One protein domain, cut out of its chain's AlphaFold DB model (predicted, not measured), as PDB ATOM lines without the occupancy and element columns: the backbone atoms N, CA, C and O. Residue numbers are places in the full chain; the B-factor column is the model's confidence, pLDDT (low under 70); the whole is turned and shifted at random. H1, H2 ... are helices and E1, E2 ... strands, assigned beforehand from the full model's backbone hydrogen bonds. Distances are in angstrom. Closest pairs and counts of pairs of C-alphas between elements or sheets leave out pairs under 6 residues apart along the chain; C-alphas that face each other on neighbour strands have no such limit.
ATOM      1  N   ALA A  18      49.633   5.822  56.770       94.44
ATOM      2  CA  ALA A  18      49.247   5.617  55.376       94.44
ATOM      3  C   ALA A  18      50.417   5.932  54.442       94.44
ATOM      4  O   ALA A  18      51.356   6.635  54.818       94.44
ATOM      5  N   ARG A  19      50.387   5.369  53.235       96.25
ATOM      6  CA  ARG A  19      51.368   5.666  52.184       96.25
ATOM      7  C   ARG A  19      50.967   6.888  51.359       96.25
ATOM      8  O   ARG A  19      51.821   7.681  50.988       96.25
ATOM      9  N   ASP A  20      49.669   7.003  51.121       96.94
ATOM     10  CA  ASP A  20      49.031   7.975  50.246       96.94
ATOM     11  C   ASP A  20      48.311   9.032  51.088       96.94
ATOM     12  O   ASP A  20      47.497   8.680  51.951       96.94
ATOM     13  N   TRP A  21      48.599  10.305  50.835       97.81
ATOM     14  CA  TRP A  21      48.082  11.429  51.615       97.81
ATOM     15  C   TRP A  21      47.641  12.570  50.707       97.81
ATOM     16  O   TRP A  21      48.319  12.885  49.729       97.81
ATOM     17  N   CYS A  22      46.530  13.199  51.072       97.44
ATOM     18  CA  CYS A  22      46.100  14.477  50.529       97.44
ATOM     19  C   CYS A  22      46.437  15.571  51.542       97.44
ATOM     20  O   CYS A  22      46.310  15.365  52.756       97.44
ATOM     21  N   VAL A  23      46.895  16.713  51.046       96.88
ATOM     22  CA  VAL A  23      47.310  17.843  51.869       96.88
ATOM     23  C   VAL A  23      46.760  19.131  51.283       96.88
ATOM     24  O   VAL A  23      46.830  19.334  50.074       96.88
ATOM     25  N   THR A  24      46.285  20.009  52.154       96.06
ATOM     26  CA  THR A  24      45.966  21.392  51.806       96.06
ATOM     27  C   THR A  24      46.885  22.306  52.601       96.06
ATOM     28  O   THR A  24      46.940  22.198  53.829       96.06
ATOM     29  N   ILE A  25      47.646  23.160  51.915       95.19
ATOM     30  CA  ILE A  25      48.618  24.064  52.545       95.19
ATOM     31  C   ILE A  25      48.312  25.495  52.100       95.19
ATOM     32  O   ILE A  25      48.339  25.745  50.900       95.19
ATOM     33  N   PRO A  26      48.071  26.434  53.024       93.12
ATOM     34  CA  PRO A  26      48.299  27.859  52.798       93.12
ATOM     35  C   PRO A  26      49.400  28.207  51.797       93.12
ATOM     36  O   PRO A  26      50.555  27.825  51.995       93.12
ATOM     37  N   PHE A  27      49.069  28.946  50.732       92.19
ATOM     38  CA  PHE A  27      50.076  29.335  49.738       92.19
ATOM     39  C   PHE A  27      51.165  30.230  50.356       92.19
ATOM     40  O   PHE A  27      52.341  30.107  50.022       92.19
ATOM     41  N   GLU A  28      50.788  31.074  51.320       91.81
ATOM     42  CA  GLU A  28      51.700  31.962  52.055       91.81
ATOM     43  C   GLU A  28      52.692  31.223  52.973       91.81
ATOM     44  O   GLU A  28      53.790  31.725  53.213       91.81
ATOM     45  N   ASP A  29      52.346  30.021  53.449       92.69
ATOM     46  CA  ASP A  29      53.194  29.271  54.386       92.69
ATOM     47  C   ASP A  29      54.263  28.425  53.687       92.69
ATOM     48  O   ASP A  29      55.205  27.955  54.333       92.69
ATOM     49  N   MET A  30      54.113  28.172  52.384       94.69
ATOM     50  CA  MET A  30      55.056  27.353  51.630       94.69
ATOM     51  C   MET A  30      55.040  27.708  50.145       94.69
ATOM     52  O   MET A  30      54.071  27.437  49.443       94.69
ATOM     53  N   GLY A  31      56.151  28.237  49.634       95.12
ATOM     54  CA  GLY A  31      56.312  28.487  48.199       95.12
ATOM     55  C   GLY A  31      56.531  27.200  47.389       95.12
ATOM     56  O   GLY A  31      56.954  26.175  47.931       95.12
ATOM     57  N   LEU A  32      56.317  27.264  46.069       96.19
ATOM     58  CA  LEU A  32      56.481  26.113  45.166       96.19
ATOM     59  C   LEU A  32      57.888  25.494  45.239       96.19
ATOM     60  O   LEU A  32      58.013  24.274  45.295       96.19
ATOM     61  N   ASP A  33      58.939  26.315  45.293       97.06
ATOM     62  CA  ASP A  33      60.324  25.826  45.368       97.06
ATOM     63  C   ASP A  33      60.589  25.052  46.664       97.06
ATOM     64  O   ASP A  33      61.234  24.002  46.653       97.06
ATOM     65  N   GLN A  34      60.042  25.539  47.782       96.50
ATOM     66  CA  GLN A  34      60.145  24.877  49.082       96.50
ATOM     67  C   GLN A  34      59.373  23.557  49.081       96.50
ATOM     68  O   GLN A  34      59.897  22.543  49.542       96.50
ATOM     69  N   LEU A  35      58.156  23.560  48.530       96.69
ATOM     70  CA  LEU A  35      57.333  22.365  48.381       96.69
ATOM     71  C   LEU A  35      58.041  21.315  47.512       96.69
ATOM     72  O   LEU A  35      58.178  20.164  47.920       96.69
ATOM     73  N   SER A  36      58.553  21.718  46.349       97.25
ATOM     74  CA  SER A  36      59.262  20.832  45.426       97.25
ATOM     75  C   SER A  36      60.521  20.237  46.062       97.25
ATOM     76  O   SER A  36      60.721  19.020  46.023       97.25
ATOM     77  N   ALA A  37      61.334  21.066  46.728       97.25
ATOM     78  CA  ALA A  37      62.524  20.608  47.441       97.25
ATOM     79  C   ALA A  37      62.176  19.613  48.562       97.25
ATOM     80  O   ALA A  37      62.842  18.588  48.704       97.25
ATOM     81  N   LEU A  38      61.102  19.871  49.319       97.25
ATOM     82  CA  LEU A  38      60.626  18.996  50.393       97.25
ATOM     83  C   LEU A  38      60.261  17.596  49.884       97.25
ATOM     84  O   LEU A  38      60.602  16.593  50.526       97.25
ATOM     85  N   MET A  39      59.556  17.538  48.751       97.56
ATOM     86  CA  MET A  39      59.110  16.289  48.130       97.56
ATOM     87  C   MET A  39      60.278  15.508  47.541       97.56
ATOM     88  O   MET A  39      60.369  14.292  47.739       97.56
ATOM     89  N   GLN A  40      61.197  16.211  46.877       95.94
ATOM     90  CA  GLN A  40      62.397  15.621  46.296       95.94
ATOM     91  C   GLN A  40      63.324  15.044  47.373       95.94
ATOM     92  O   GLN A  40      63.735  13.891  47.252       95.94
ATOM     93  N   ASP A  41      63.588  15.791  48.452       96.88
ATOM     94  CA  ASP A  41      64.397  15.353  49.605       96.88
ATOM     95  C   ASP A  41      63.871  14.045  50.220       96.88
ATOM     96  O   ASP A  41      64.630  13.174  50.644       96.88
ATOM     97  N   ARG A  42      62.546  13.858  50.211       95.94
ATOM     98  CA  ARG A  42      61.889  12.662  50.762       95.94
ATOM     99  C   ARG A  42      61.683  11.533  49.760       95.94
ATOM    100  O   ARG A  42      61.236  10.456  50.165       95.94
ATOM    101  N   GLY A  43      61.978  11.761  48.481       96.25
ATOM    102  CA  GLY A  43      61.697  10.812  47.405       96.25
ATOM    103  C   GLY A  43      60.211  10.460  47.307       96.25
ATOM    104  O   GLY A  43      59.864   9.294  47.108       96.25
ATOM    105  N   TRP A  44      59.325  11.433  47.538       97.75
ATOM    106  CA  TRP A  44      57.878  11.247  47.426       97.75
ATOM    107  C   TRP A  44      57.416  11.587  46.012       97.75
ATOM    108  O   TRP A  44      57.822  12.605  45.458       97.75
ATOM    109  N   LEU A  45      56.548  10.746  45.443       97.69
ATOM    110  CA  LEU A  45      55.817  11.110  44.229       97.69
ATOM    111  C   LEU A  45      54.708  12.074  44.621       97.69
ATOM    112  O   LEU A  45      53.967  11.774  45.560       97.69
ATOM    113  N   TRP A  46      54.587  13.202  43.934       98.19
ATOM    114  CA  TRP A  46      53.672  14.263  44.345       98.19
ATOM    115  C   TRP A  46      53.112  15.039  43.160       98.19
ATOM    116  O   TRP A  46      53.750  15.143  42.119       98.19
ATOM    117  N   ILE A  47      51.903  15.559  43.323       97.56
ATOM    118  CA  ILE A  47      51.254  16.438  42.356       97.56
ATOM    119  C   ILE A  47      50.448  17.484  43.118       97.56
ATOM    120  O   ILE A  47      49.738  17.140  44.066       97.56
ATOM    121  N   ALA A  48      50.579  18.751  42.737       97.06
ATOM    122  CA  ALA A  48      49.876  19.846  43.394       97.06
ATOM    123  C   ALA A  48      49.284  20.844  42.400       97.06
ATOM    124  O   ALA A  48      49.892  21.134  41.372       97.06
ATOM    125  N   SER A  49      48.143  21.418  42.755       96.06
ATOM    126  CA  SER A  49      47.538  22.569  42.087       96.06
ATOM    127  C   SER A  49      47.531  23.761  43.035       96.06
ATOM    128  O   SER A  49      47.351  23.602  44.245       96.06
ATOM    129  N   HIS A  50      47.761  24.947  42.485       95.25
ATOM    130  CA  HIS A  50      47.511  26.203  43.166       95.25
ATOM    131  C   HIS A  50      46.049  26.587  42.928       95.25
ATOM    132  O   HIS A  50      45.650  26.820  41.784       95.25
ATOM    133  N   GLU A  51      45.257  26.640  43.995       92.06
ATOM    134  CA  GLU A  51      43.826  26.933  43.948       92.06
ATOM    135  C   GLU A  51      43.467  28.139  44.820       92.06
ATOM    136  O   GLU A  51      44.106  28.408  45.836       92.06
ATOM    137  N   ARG A  52      42.400  28.845  44.444       89.06
ATOM    138  CA  ARG A  52      41.781  29.925  45.207       89.06
ATOM    139  C   ARG A  52      40.401  29.481  45.674       89.06
ATOM    140  O   ARG A  52      39.492  29.276  44.872       89.06
ATOM    141  N   GLY A  53      40.251  29.309  46.983       77.25
ATOM    142  CA  GLY A  53      38.990  28.893  47.590       77.25
ATOM    143  C   GLY A  53      37.897  29.951  47.418       77.25
ATOM    144  O   GLY A  53      38.169  31.143  47.491       77.25
ATOM    145  N   SER A  54      36.646  29.518  47.255       61.88
ATOM    146  CA  SER A  54      35.480  30.399  47.061       61.88
ATOM    147  C   SER A  54      35.056  31.188  48.307       61.88
ATOM    148  O   SER A  54      34.179  32.045  48.229       61.88
ATOM    149  N   SER A  55      35.627  30.879  49.472       59.22
ATOM    150  CA  SER A  55      35.295  31.529  50.739       59.22
ATOM    151  C   SER A  55      35.963  32.903  50.829       59.22
ATOM    152  O   SER A  55      37.111  33.017  51.261       59.22
ATOM    153  N   SER A  56      35.242  33.951  50.427       56.25
ATOM    154  CA  SER A  56      35.646  35.345  50.635       56.25
ATOM    155  C   SER A  56      35.603  35.696  52.126       56.25
ATOM    156  O   SER A  56      34.594  35.449  52.792       56.25
ATOM    157  N   THR A  57      36.660  36.311  52.649       56.22
ATOM    158  CA  THR A  57      36.686  36.891  54.006       56.22
ATOM    159  C   THR A  57      37.037  38.374  53.919       56.22
ATOM    160  O   THR A  57      37.595  38.806  52.917       56.22
ATOM    161  N   GLU A  58      36.787  39.170  54.962       53.81
ATOM    162  CA  GLU A  58      37.180  40.597  54.979       53.81
ATOM    163  C   GLU A  58      38.682  40.822  54.721       53.81
ATOM    164  O   GLU A  58      39.074  41.857  54.191       53.81
ATOM    165  N   ARG A  59      39.531  39.847  55.075       47.25
ATOM    166  CA  ARG A  59      40.987  39.897  54.847       47.25
ATOM    167  C   ARG A  59      41.418  39.328  53.501       47.25
ATOM    168  O   ARG A  59      42.544  39.570  53.087       47.25
ATOM    169  N   ASN A  60      40.550  38.561  52.851       58.56
ATOM    170  CA  ASN A  60      40.820  37.958  51.556       58.56
ATOM    171  C   ASN A  60      39.529  37.979  50.721       58.56
ATOM    172  O   ASN A  60      38.837  36.957  50.621       58.56
ATOM    173  N   PRO A  61      39.140  39.167  50.214       59.22
ATOM    174  CA  PRO A  61      37.859  39.366  49.538       59.22
ATOM    175  C   PRO A  61      37.743  38.522  48.267       59.22
ATOM    176  O   PRO A  61      36.642  38.112  47.909       59.22
ATOM    177  N   ASP A  62      38.879  38.188  47.653       65.00
ATOM    178  CA  ASP A  62      38.945  37.406  46.420       65.00
ATOM    179  C   ASP A  62      39.037  35.884  46.657       65.00
ATOM    180  O   ASP A  62      38.984  35.123  45.692       65.00
ATOM    181  N   GLY A  63      39.134  35.430  47.915       72.50
ATOM    182  CA  GLY A  63      39.264  34.016  48.289       72.50
ATOM    183  C   GLY A  63      40.685  33.596  48.686       72.50
ATOM    184  O   GLY A  63      41.668  34.222  48.303       72.50
ATOM    185  N   TYR A  64      40.808  32.531  49.488       84.81
ATOM    186  CA  TYR A  64      42.096  32.090  50.041       84.81
ATOM    187  C   TYR A  64      42.889  31.182  49.092       84.81
ATOM    188  O   TYR A  64      42.401  30.126  48.676       84.81
ATOM    189  N   GLU A  65      44.130  31.567  48.801       92.12
ATOM    190  CA  GLU A  65      45.060  30.802  47.970       92.12
ATOM    191  C   GLU A  65      45.743  29.678  48.753       92.12
ATOM    192  O   GLU A  65      46.300  29.877  49.837       92.12
ATOM    193  N   HIS A  66      45.708  28.472  48.198       93.69
ATOM    194  CA  HIS A  66      46.272  27.285  48.821       93.69
ATOM    195  C   HIS A  66      46.799  26.291  47.788       93.69
ATOM    196  O   HIS A  66      46.361  26.223  46.641       93.69
ATOM    197  N   TRP A  67      47.733  25.461  48.234       96.38
ATOM    198  CA  TRP A  67      48.135  24.249  47.550       96.38
ATOM    199  C   TRP A  67      47.150  23.134  47.844       96.38
ATOM    200  O   TRP A  67      46.986  22.747  49.004       96.38
ATOM    201  N   GLN A  68      46.571  22.565  46.796       96.31
ATOM    202  CA  GLN A  68      45.908  21.273  46.847       96.31
ATOM    203  C   GLN A  68      46.891  20.203  46.366       96.31
ATOM    204  O   GLN A  68      47.257  20.171  45.195       96.31
ATOM    205  N   LEU A  69      47.345  19.343  47.277       96.94
ATOM    206  CA  LEU A  69      48.442  18.398  47.059       96.94
ATOM    207  C   LEU A  69      47.988  16.951  47.287       96.94
ATOM    208  O   LEU A  69      47.329  16.634  48.278       96.94
ATOM    209  N   TYR A  70      48.454  16.048  46.432       98.06
ATOM    210  CA  TYR A  70      48.480  14.609  46.675       98.06
ATOM    211  C   TYR A  70      49.926  14.106  46.618       98.06
ATOM    212  O   TYR A  70      50.678  14.466  45.713       98.06
ATOM    213  N   PHE A  71      50.320  13.246  47.564       98.06
ATOM    214  CA  PHE A  71      51.596  12.538  47.486       98.06
ATOM    215  C   PHE A  71      51.501  11.062  47.896       98.06
ATOM    216  O   PHE A  71      50.683  10.655  48.728       98.06
ATOM    217  N   SER A  72      52.402  10.261  47.329       97.44
ATOM    218  CA  SER A  72      52.622   8.854  47.658       97.44
ATOM    219  C   SER A  72      54.063   8.654  48.119       97.44
ATOM    220  O   SER A  72      55.013   8.751  47.339       97.44
ATOM    221  N   ALA A  73      54.229   8.311  49.394       96.81
ATOM    222  CA  ALA A  73      55.530   7.972  49.954       96.81
ATOM    223  C   ALA A  73      55.975   6.548  49.545       96.81
ATOM    224  O   ALA A  73      55.134   5.671  49.351       96.81
ATOM    225  N   PRO A  74      57.282   6.239  49.488       94.88
ATOM    226  CA  PRO A  74      57.751   4.866  49.262       94.88
ATOM    227  C   PRO A  74      57.296   3.892  50.358       94.88
ATOM    228  O   PRO A  74      56.967   2.737  50.093       94.88
ATOM    229  N   ASN A  75      57.234   4.381  51.601       95.12
ATOM    230  CA  ASN A  75      56.822   3.634  52.784       95.12
ATOM    231  C   ASN A  75      55.704   4.375  53.517       95.12
ATOM    232  O   ASN A  75      55.647   5.600  53.495       95.12
ATOM    233  N   ALA A  76      54.836   3.643  54.218       95.56
ATOM    234  CA  ALA A  76      53.747   4.262  54.965       95.56
ATOM    235  C   ALA A  76      54.276   5.180  56.091       95.56
ATOM    236  O   ALA A  76      55.045   4.744  56.952       95.56
ATOM    237  N   VAL A  77      53.820   6.433  56.099       96.38
ATOM    238  CA  VAL A  77      54.226   7.501  57.020       96.38
ATOM    239  C   VAL A  77      53.140   7.709  58.077       96.38
ATOM    240  O   VAL A  77      51.947   7.573  57.805       96.38
ATOM    241  N   HIS A  78      53.545   8.000  59.313       96.12
ATOM    242  CA  HIS A  78      52.607   8.324  60.387       96.12
ATOM    243  C   HIS A  78      52.165   9.787  60.309       96.12
ATOM    244  O   HIS A  78      53.000  10.670  60.120       96.12
ATOM    245  N   PHE A  79      50.893  10.054  60.607       93.50
ATOM    246  CA  PHE A  79      50.337  11.411  60.703       93.50
ATOM    247  C   PHE A  79      51.199  12.353  61.560       93.50
ATOM    248  O   PHE A  79      51.485  13.488  61.197       93.50
ATOM    249  N   THR A  80      51.685  11.860  62.704       94.12
ATOM    250  CA  THR A  80      52.525  12.637  63.627       94.12
ATOM    251  C   THR A  80      53.891  13.002  63.056       94.12
ATOM    252  O   THR A  80      54.496  13.954  63.535       94.12
ATOM    253  N   ALA A  81      54.404  12.234  62.091       95.19
ATOM    254  CA  ALA A  81      55.632  12.579  61.385       95.19
ATOM    255  C   ALA A  81      55.357  13.661  60.334       95.19
ATOM    256  O   ALA A  81      56.120  14.613  60.249       95.19
ATOM    257  N   LEU A  82      54.230  13.571  59.620       95.81
ATOM    258  CA  LEU A  82      53.832  14.577  58.629       95.81
ATOM    259  C   LEU A  82      53.613  15.961  59.248       95.81
ATOM    260  O   LEU A  82      54.082  16.945  58.696       95.81
ATOM    261  N   LYS A  83      53.036  16.038  60.453       94.69
ATOM    262  CA  LYS A  83      52.898  17.309  61.194       94.69
ATOM    263  C   LYS A  83      54.219  17.983  61.588       94.69
ATOM    264  O   LYS A  83      54.200  19.118  62.038       94.69
ATOM    265  N   LYS A  84      55.349  17.275  61.503       95.38
ATOM    266  CA  LYS A  84      56.690  17.857  61.703       95.38
ATOM    267  C   LYS A  84      57.343  18.285  60.390       95.38
ATOM    268  O   LYS A  84      58.387  18.920  60.419       95.38
ATOM    269  N   VAL A  85      56.791  17.825  59.271       94.88
ATOM    270  CA  VAL A  85      57.315  18.022  57.919       94.88
ATOM    271  C   VAL A  85      56.627  19.212  57.261       94.88
ATOM    272  O   VAL A  85      57.300  20.028  56.645       94.88
ATOM    273  N   PHE A  86      55.307  19.306  57.408       95.69
ATOM    274  CA  PHE A  86      54.502  20.398  56.874       95.69
ATOM    275  C   PHE A  86      54.259  21.496  57.923       95.69
ATOM    276  O   PHE A  86      54.384  21.216  59.122       95.69
ATOM    277  N   PRO A  87      53.890  22.718  57.493       94.19
ATOM    278  CA  PRO A  87      53.454  23.790  58.383       94.19
ATOM    279  C   PRO A  87      52.315  23.342  59.305       94.19
ATOM    280  O   PRO A  87      51.536  22.449  58.968       94.19
ATOM    281  N   SER A  88      52.187  23.969  60.475       92.50
ATOM    282  CA  SER A  88      51.139  23.615  61.447       92.50
ATOM    283  C   SER A  88      49.717  23.871  60.947       92.50
ATOM    284  O   SER A  88      48.784  23.258  61.457       92.50
ATOM    285  N   SER A  89      49.573  24.770  59.977       91.00
ATOM    286  CA  SER A  89      48.341  25.116  59.264       91.00
ATOM    287  C   SER A  89      47.965  24.114  58.167       91.00
ATOM    288  O   SER A  89      46.866  24.184  57.626       91.00
ATOM    289  N   ALA A  90      48.851  23.173  57.822       94.06
ATOM    290  CA  ALA A  90      48.567  22.196  56.784       94.06
ATOM    291  C   ALA A  90      47.498  21.195  57.244       94.06
ATOM    292  O   ALA A  90      47.645  20.511  58.265       94.06
ATOM    293  N   HIS A  91      46.455  21.043  56.433       94.38
ATOM    294  CA  HIS A  91      45.430  20.025  56.625       94.38
ATOM    295  C   HIS A  91      45.880  18.734  55.953       94.38
ATOM    296  O   HIS A  91      46.199  18.721  54.770       94.38
ATOM    297  N   LEU A  92      45.946  17.649  56.722       95.44
ATOM    298  CA  LEU A  92      46.526  16.374  56.302       95.44
ATOM    299  C   LEU A  92      45.489  15.264  56.441       95.44
ATOM    300  O   LEU A  92      45.024  14.988  57.549       95.44
ATOM    301  N   GLU A  93      45.213  14.549  55.355       93.38
ATOM    302  CA  GLU A  93      44.295  13.413  55.369       93.38
ATOM    303  C   GLU A  93      44.868  12.205  54.626       93.38
ATOM    304  O   GLU A  93      45.531  12.358  53.598       93.38
ATOM    305  N   PRO A  94      44.634  10.970  55.109       95.44
ATOM    306  CA  PRO A  94      44.913   9.795  54.296       95.44
ATOM    307  C   PRO A  94      44.056   9.851  53.027       95.44
ATOM    308  O   PRO A  94      42.876  10.206  53.086       95.44
ATOM    309  N   ARG A  95      44.618   9.438  51.889       94.69
ATOM    310  CA  ARG A  95      43.875   9.413  50.625       94.69
ATOM    311  C   ARG A  95      42.600   8.573  50.761       94.69
ATOM    312  O   ARG A  95      42.652   7.402  51.150       94.69
ATOM    313  N   ARG A  96      41.468   9.155  50.370       83.75
ATOM    314  CA  ARG A  96      40.191   8.454  50.167       83.75
ATOM    315  C   ARG A  96      39.979   8.225  48.665       83.75
ATOM    316  O   ARG A  96      40.515   8.965  47.851       83.75
ATOM    317  N   GLY A  97      39.229   7.189  48.293       85.56
ATOM    318  CA  GLY A  97      38.947   6.876  46.881       85.56
ATOM    319  C   GLY A  97      40.053   6.072  46.193       85.56
ATOM    320  O   GLY A  97      40.692   5.228  46.831       85.56
ATOM    321  N   SER A  98      40.266   6.300  44.897       86.81
ATOM    322  CA  SER A  98      41.346   5.718  44.083       86.81
ATOM    323  C   SER A  98      42.546   6.675  43.950       86.81
ATOM    324  O   SER A  98      42.509   7.808  44.426       86.81
ATOM    325  N   VAL A  99      43.666   6.201  43.395       90.38
ATOM    326  CA  VAL A  99      44.816   7.072  43.069       90.38
ATOM    327  C   VAL A  99      44.445   8.016  41.926       90.38
ATOM    328  O   VAL A  99      44.807   9.187  41.966       90.38
ATOM    329  N   ALA A 100      43.669   7.520  40.956       87.88
ATOM    330  CA  ALA A 100      43.132   8.319  39.863       87.88
ATOM    331  C   ALA A 100      42.319   9.510  40.382       87.88
ATOM    332  O   ALA A 100      42.608  10.633  39.995       87.88
ATOM    333  N   ASP A 101      41.403   9.285  41.331       86.31
ATOM    334  CA  ASP A 101      40.580  10.361  41.899       86.31
ATOM    335  C   ASP A 101      41.441  11.452  42.549       86.31
ATOM    336  O   ASP A 101      41.210  12.632  42.322       86.31
ATOM    337  N   ALA A 102      42.458  11.069  43.327       91.75
ATOM    338  CA  ALA A 102      43.308  12.025  44.037       91.75
ATOM    339  C   ALA A 102      44.196  12.848  43.093       91.75
ATOM    340  O   ALA A 102      44.335  14.057  43.273       91.75
ATOM    341  N   VAL A 103      44.777  12.204  42.077       93.25
ATOM    342  CA  VAL A 103      45.570  12.897  41.055       93.25
ATOM    343  C   VAL A 103      44.676  13.805  40.216       93.25
ATOM    344  O   VAL A 103      44.993  14.978  40.071       93.25
ATOM    345  N   ASN A 104      43.536  13.303  39.732       88.88
ATOM    346  CA  ASN A 104      42.601  14.084  38.923       88.88
ATOM    347  C   ASN A 104      42.047  15.276  39.711       88.88
ATOM    348  O   ASN A 104      41.905  16.358  39.151       88.88
ATOM    349  N   TYR A 105      41.810  15.113  41.017       89.44
ATOM    350  CA  TYR A 105      41.408  16.216  41.887       89.44
ATOM    351  C   TYR A 105      42.454  17.336  41.910       89.44
ATOM    352  O   TYR A 105      42.096  18.499  41.799       89.44
ATOM    353  N   CYS A 106      43.744  16.992  41.959       91.69
ATOM    354  CA  CYS A 106      44.839  17.966  41.884       91.69
ATOM    355  C   CYS A 106      45.123  18.461  40.453       91.69
ATOM    356  O   CYS A 106      46.029  19.262  40.254       91.69
ATOM    357  N   MET A 107      44.408  17.964  39.444       89.88
ATOM    358  CA  MET A 107      44.531  18.387  38.045       89.88
ATOM    359  C   MET A 107      43.297  19.134  37.547       89.88
ATOM    360  O   MET A 107      43.267  19.532  36.380       89.88
ATOM    361  N   LYS A 108      42.261  19.282  38.382       85.38
ATOM    362  CA  LYS A 108      41.016  19.923  37.969       85.38
ATOM    363  C   LYS A 108      41.310  21.357  37.521       85.38
ATOM    364  O   LYS A 108      41.951  22.135  38.223       85.38
ATOM    365  N   MET A 109      40.834  21.682  36.327       82.69
ATOM    366  CA  MET A 109      40.918  23.014  35.732       82.69
ATOM    367  C   MET A 109      39.554  23.685  35.878       82.69
ATOM    368  O   MET A 109      38.833  23.876  34.898       82.69
ATOM    369  N   ASP A 110      39.146  23.923  37.121       79.69
ATOM    370  CA  ASP A 110      37.883  24.588  37.437       79.69
ATOM    371  C   ASP A 110      38.095  26.093  37.695       79.69
ATOM    372  O   ASP A 110      39.198  26.623  37.566       79.69
ATOM    373  N   ALA A 111      37.025  26.799  38.065       72.94
ATOM    374  CA  ALA A 111      37.077  28.232  38.361       72.94
ATOM    375  C   ALA A 111      37.949  28.592  39.581       72.94
ATOM    376  O   ALA A 111      38.244  29.767  39.784       72.94
ATOM    377  N   THR A 112      38.342  27.605  40.393       81.19
ATOM    378  CA  THR A 112      39.232  27.795  41.545       81.19
ATOM    379  C   THR A 112      40.702  27.626  41.172       81.19
ATOM    380  O   THR A 112      41.566  27.958  41.974       81.19
ATOM    381  N   HIS A 113      41.022  27.155  39.965       87.00
ATOM    382  CA  HIS A 113      42.399  26.943  39.528       87.00
ATOM    383  C   HIS A 113      43.139  28.266  39.266       87.00
ATOM    384  O   HIS A 113      42.709  29.083  38.452       87.00
ATOM    385  N   VAL A 114      44.291  28.448  39.915       89.19
ATOM    386  CA  VAL A 114      45.191  29.600  39.721       89.19
ATOM    387  C   VAL A 114      46.446  29.198  38.946       89.19
ATOM    388  O   VAL A 114      46.929  29.968  38.114       89.19
ATOM    389  N   GLY A 115      46.988  28.000  39.183       90.44
ATOM    390  CA  GLY A 115      48.132  27.495  38.421       90.44
ATOM    391  C   GLY A 115      48.523  26.049  38.729       90.44
ATOM    392  O   GLY A 115      48.170  25.492  39.764       90.44
ATOM    393  N   GLY A 116      49.309  25.444  37.836       90.81
ATOM    394  CA  GLY A 116      49.703  24.033  37.896       90.81
ATOM    395  C   GLY A 116      49.001  23.194  36.818       90.81
ATOM    396  O   GLY A 116      48.564  23.755  35.815       90.81
ATOM    397  N   PRO A 117      48.898  21.862  36.985       93.25
ATOM    398  CA  PRO A 117      49.483  21.062  38.062       93.25
ATOM    399  C   PRO A 117      51.022  21.072  38.034       93.25
ATOM    400  O   PRO A 117      51.642  21.144  36.974       93.25
ATOM    401  N   TYR A 118      51.636  20.970  39.210       96.19
ATOM    402  CA  TYR A 118      53.084  20.896  39.424       96.19
ATOM    403  C   TYR A 118      53.480  19.544  40.022       96.19
ATOM    404  O   TYR A 118      52.684  18.915  40.717       96.19
ATOM    405  N   GLY A 119      54.732  19.133  39.808       96.31
ATOM    406  CA  GLY A 119      55.296  17.903  40.365       96.31
ATOM    407  C   GLY A 119      55.435  16.787  39.331       96.31
ATOM    408  O   GLY A 119      55.809  17.025  38.181       96.31
ATOM    409  N   ASN A 120      55.196  15.555  39.770       97.62
ATOM    410  CA  ASN A 120      55.252  14.358  38.943       97.62
ATOM    411  C   ASN A 120      54.132  14.318  37.908       97.62
ATOM    412  O   ASN A 120      53.062  14.906  38.083       97.62
ATOM    413  N   LYS A 121      54.371  13.556  36.840       94.88
ATOM    414  CA  LYS A 121      53.332  13.306  35.851       94.88
ATOM    415  C   LYS A 121      52.327  12.295  36.413       94.88
ATOM    416  O   LYS A 121      52.726  11.406  37.169       94.88
ATOM    417  N   PRO A 122      51.041  12.377  36.046       90.75
ATOM    418  CA  PRO A 122      50.031  11.433  36.520       90.75
ATOM    419  C   PRO A 122      50.395   9.963  36.260       90.75
ATOM    420  O   PRO A 122      50.138   9.099  37.098       90.75
ATOM    421  N   GLU A 123      51.077   9.685  35.146       92.25
ATOM    422  CA  GLU A 123      51.533   8.345  34.761       92.25
ATOM    423  C   GLU A 123      52.578   7.756  35.723       92.25
ATOM    424  O   GLU A 123      52.738   6.534  35.777       92.25
ATOM    425  N   ASP A 124      53.262   8.594  36.510       93.44
ATOM    426  CA  ASP A 124      54.236   8.147  37.510       93.44
ATOM    427  C   ASP A 124      53.541   7.479  38.715       93.44
ATOM    428  O   ASP A 124      54.152   6.698  39.454       93.44
ATOM    429  N   PHE A 125      52.247   7.750  38.932       92.25
ATOM    430  CA  PHE A 125      51.498   7.232  40.072       92.25
ATOM    431  C   PHE A 125      50.941   5.833  39.804       92.25
ATOM    432  O   PHE A 125      50.055   5.610  38.977       92.25
TER     433      PHE A 125
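Overview. This is residues 18 to 125 of the 398 residues of an uncharacterized protein of Bifidobacterium sp. DSM 109963 (UniProt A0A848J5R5). The core is a twisted sheet of five antiparallel strands, with H1 packed over one face and the shorter H3 over the opposite face. The small helix H2 only grazes the sheet, and the long loop of residues 53 to 64 reaches out at one end of the longest axis. The printed part has 108 residues with three named helices and five named strands, along the chain E1 H1 E2 E3 H2 E4 H3 E5; across the sheet the order is E4 E1 E3 E2 E5. The class is mixed, helices and strands, and the whole is compact, with a radius of gyration of the C-alphas of 13.5 A and spans of 42 by 28 by 25 A.

Along the chain. Find C-alpha 18 at (49.247, 5.617, 55.376); from there E1, residues 18 to 26, runs 22.4 A. H1, residues 32 to 42, begins at C-alpha 32 at (56.481, 26.113, 45.166) and is 15.5 A long. E2, residues 45 to 52, spans 23.5 A, and E3, residues 65 to 78, spans 26.8 A and bends by 124 degrees at residue 75. Next come H2, residues 79 to 82, E4, residues 91 to 94, and H3, residues 99 to 105, 9.8 A long. E5, residues 113 to 119, runs 15.8 A and ends at C-alpha 119 at (55.296, 17.903, 40.365).

Arrangement. Look at the edge strand E4 beside E1: N 22 and O 93 are 2.8 A apart. E1 and E3 are antiparallel at 157 degrees, with N 23 and O 69 at 2.8 A. E2 and E3 form a hairpin, with N 47 and O 70 at 2.9 A. At the other edge, E5 is antiparallel to E2, with N 48 and O 118 at 2.9 A. E1, H1 and E2 form a split strand-helix-strand unit, two strands running the same way with E3 between them, and its crossover is right-handed. E3, H2 and E4 form another, with E1 between the strands, also right-handed. H1 is on the sheet at a height of 9.3 A, over E3 and E2, and runs along the strands; the closest C-alphas of H1 and E2 are those of Met 39 and Trp 46, 6.9 A apart. H3 is on the opposite face at a height of 8.8 A, over E3; the closest C-alphas of H3 and E3 are those of Tyr 70 and Ala 102, 6.4 A apart. H1 and H3 are apart. In H1 and H3 every O i to N i+4 pair is within hydrogen-bond range; H2 is too short for such a pair.

Size, cuts and confidence. The two C-alphas farthest apart are those of Glu 58 and Asn 75, 41.9 A. The printed part has no cut, and the long link is E2 to E3. The mean pLDDT of the printed part is 90.0; look for values under 70 at residues 54 to 62, inside that link.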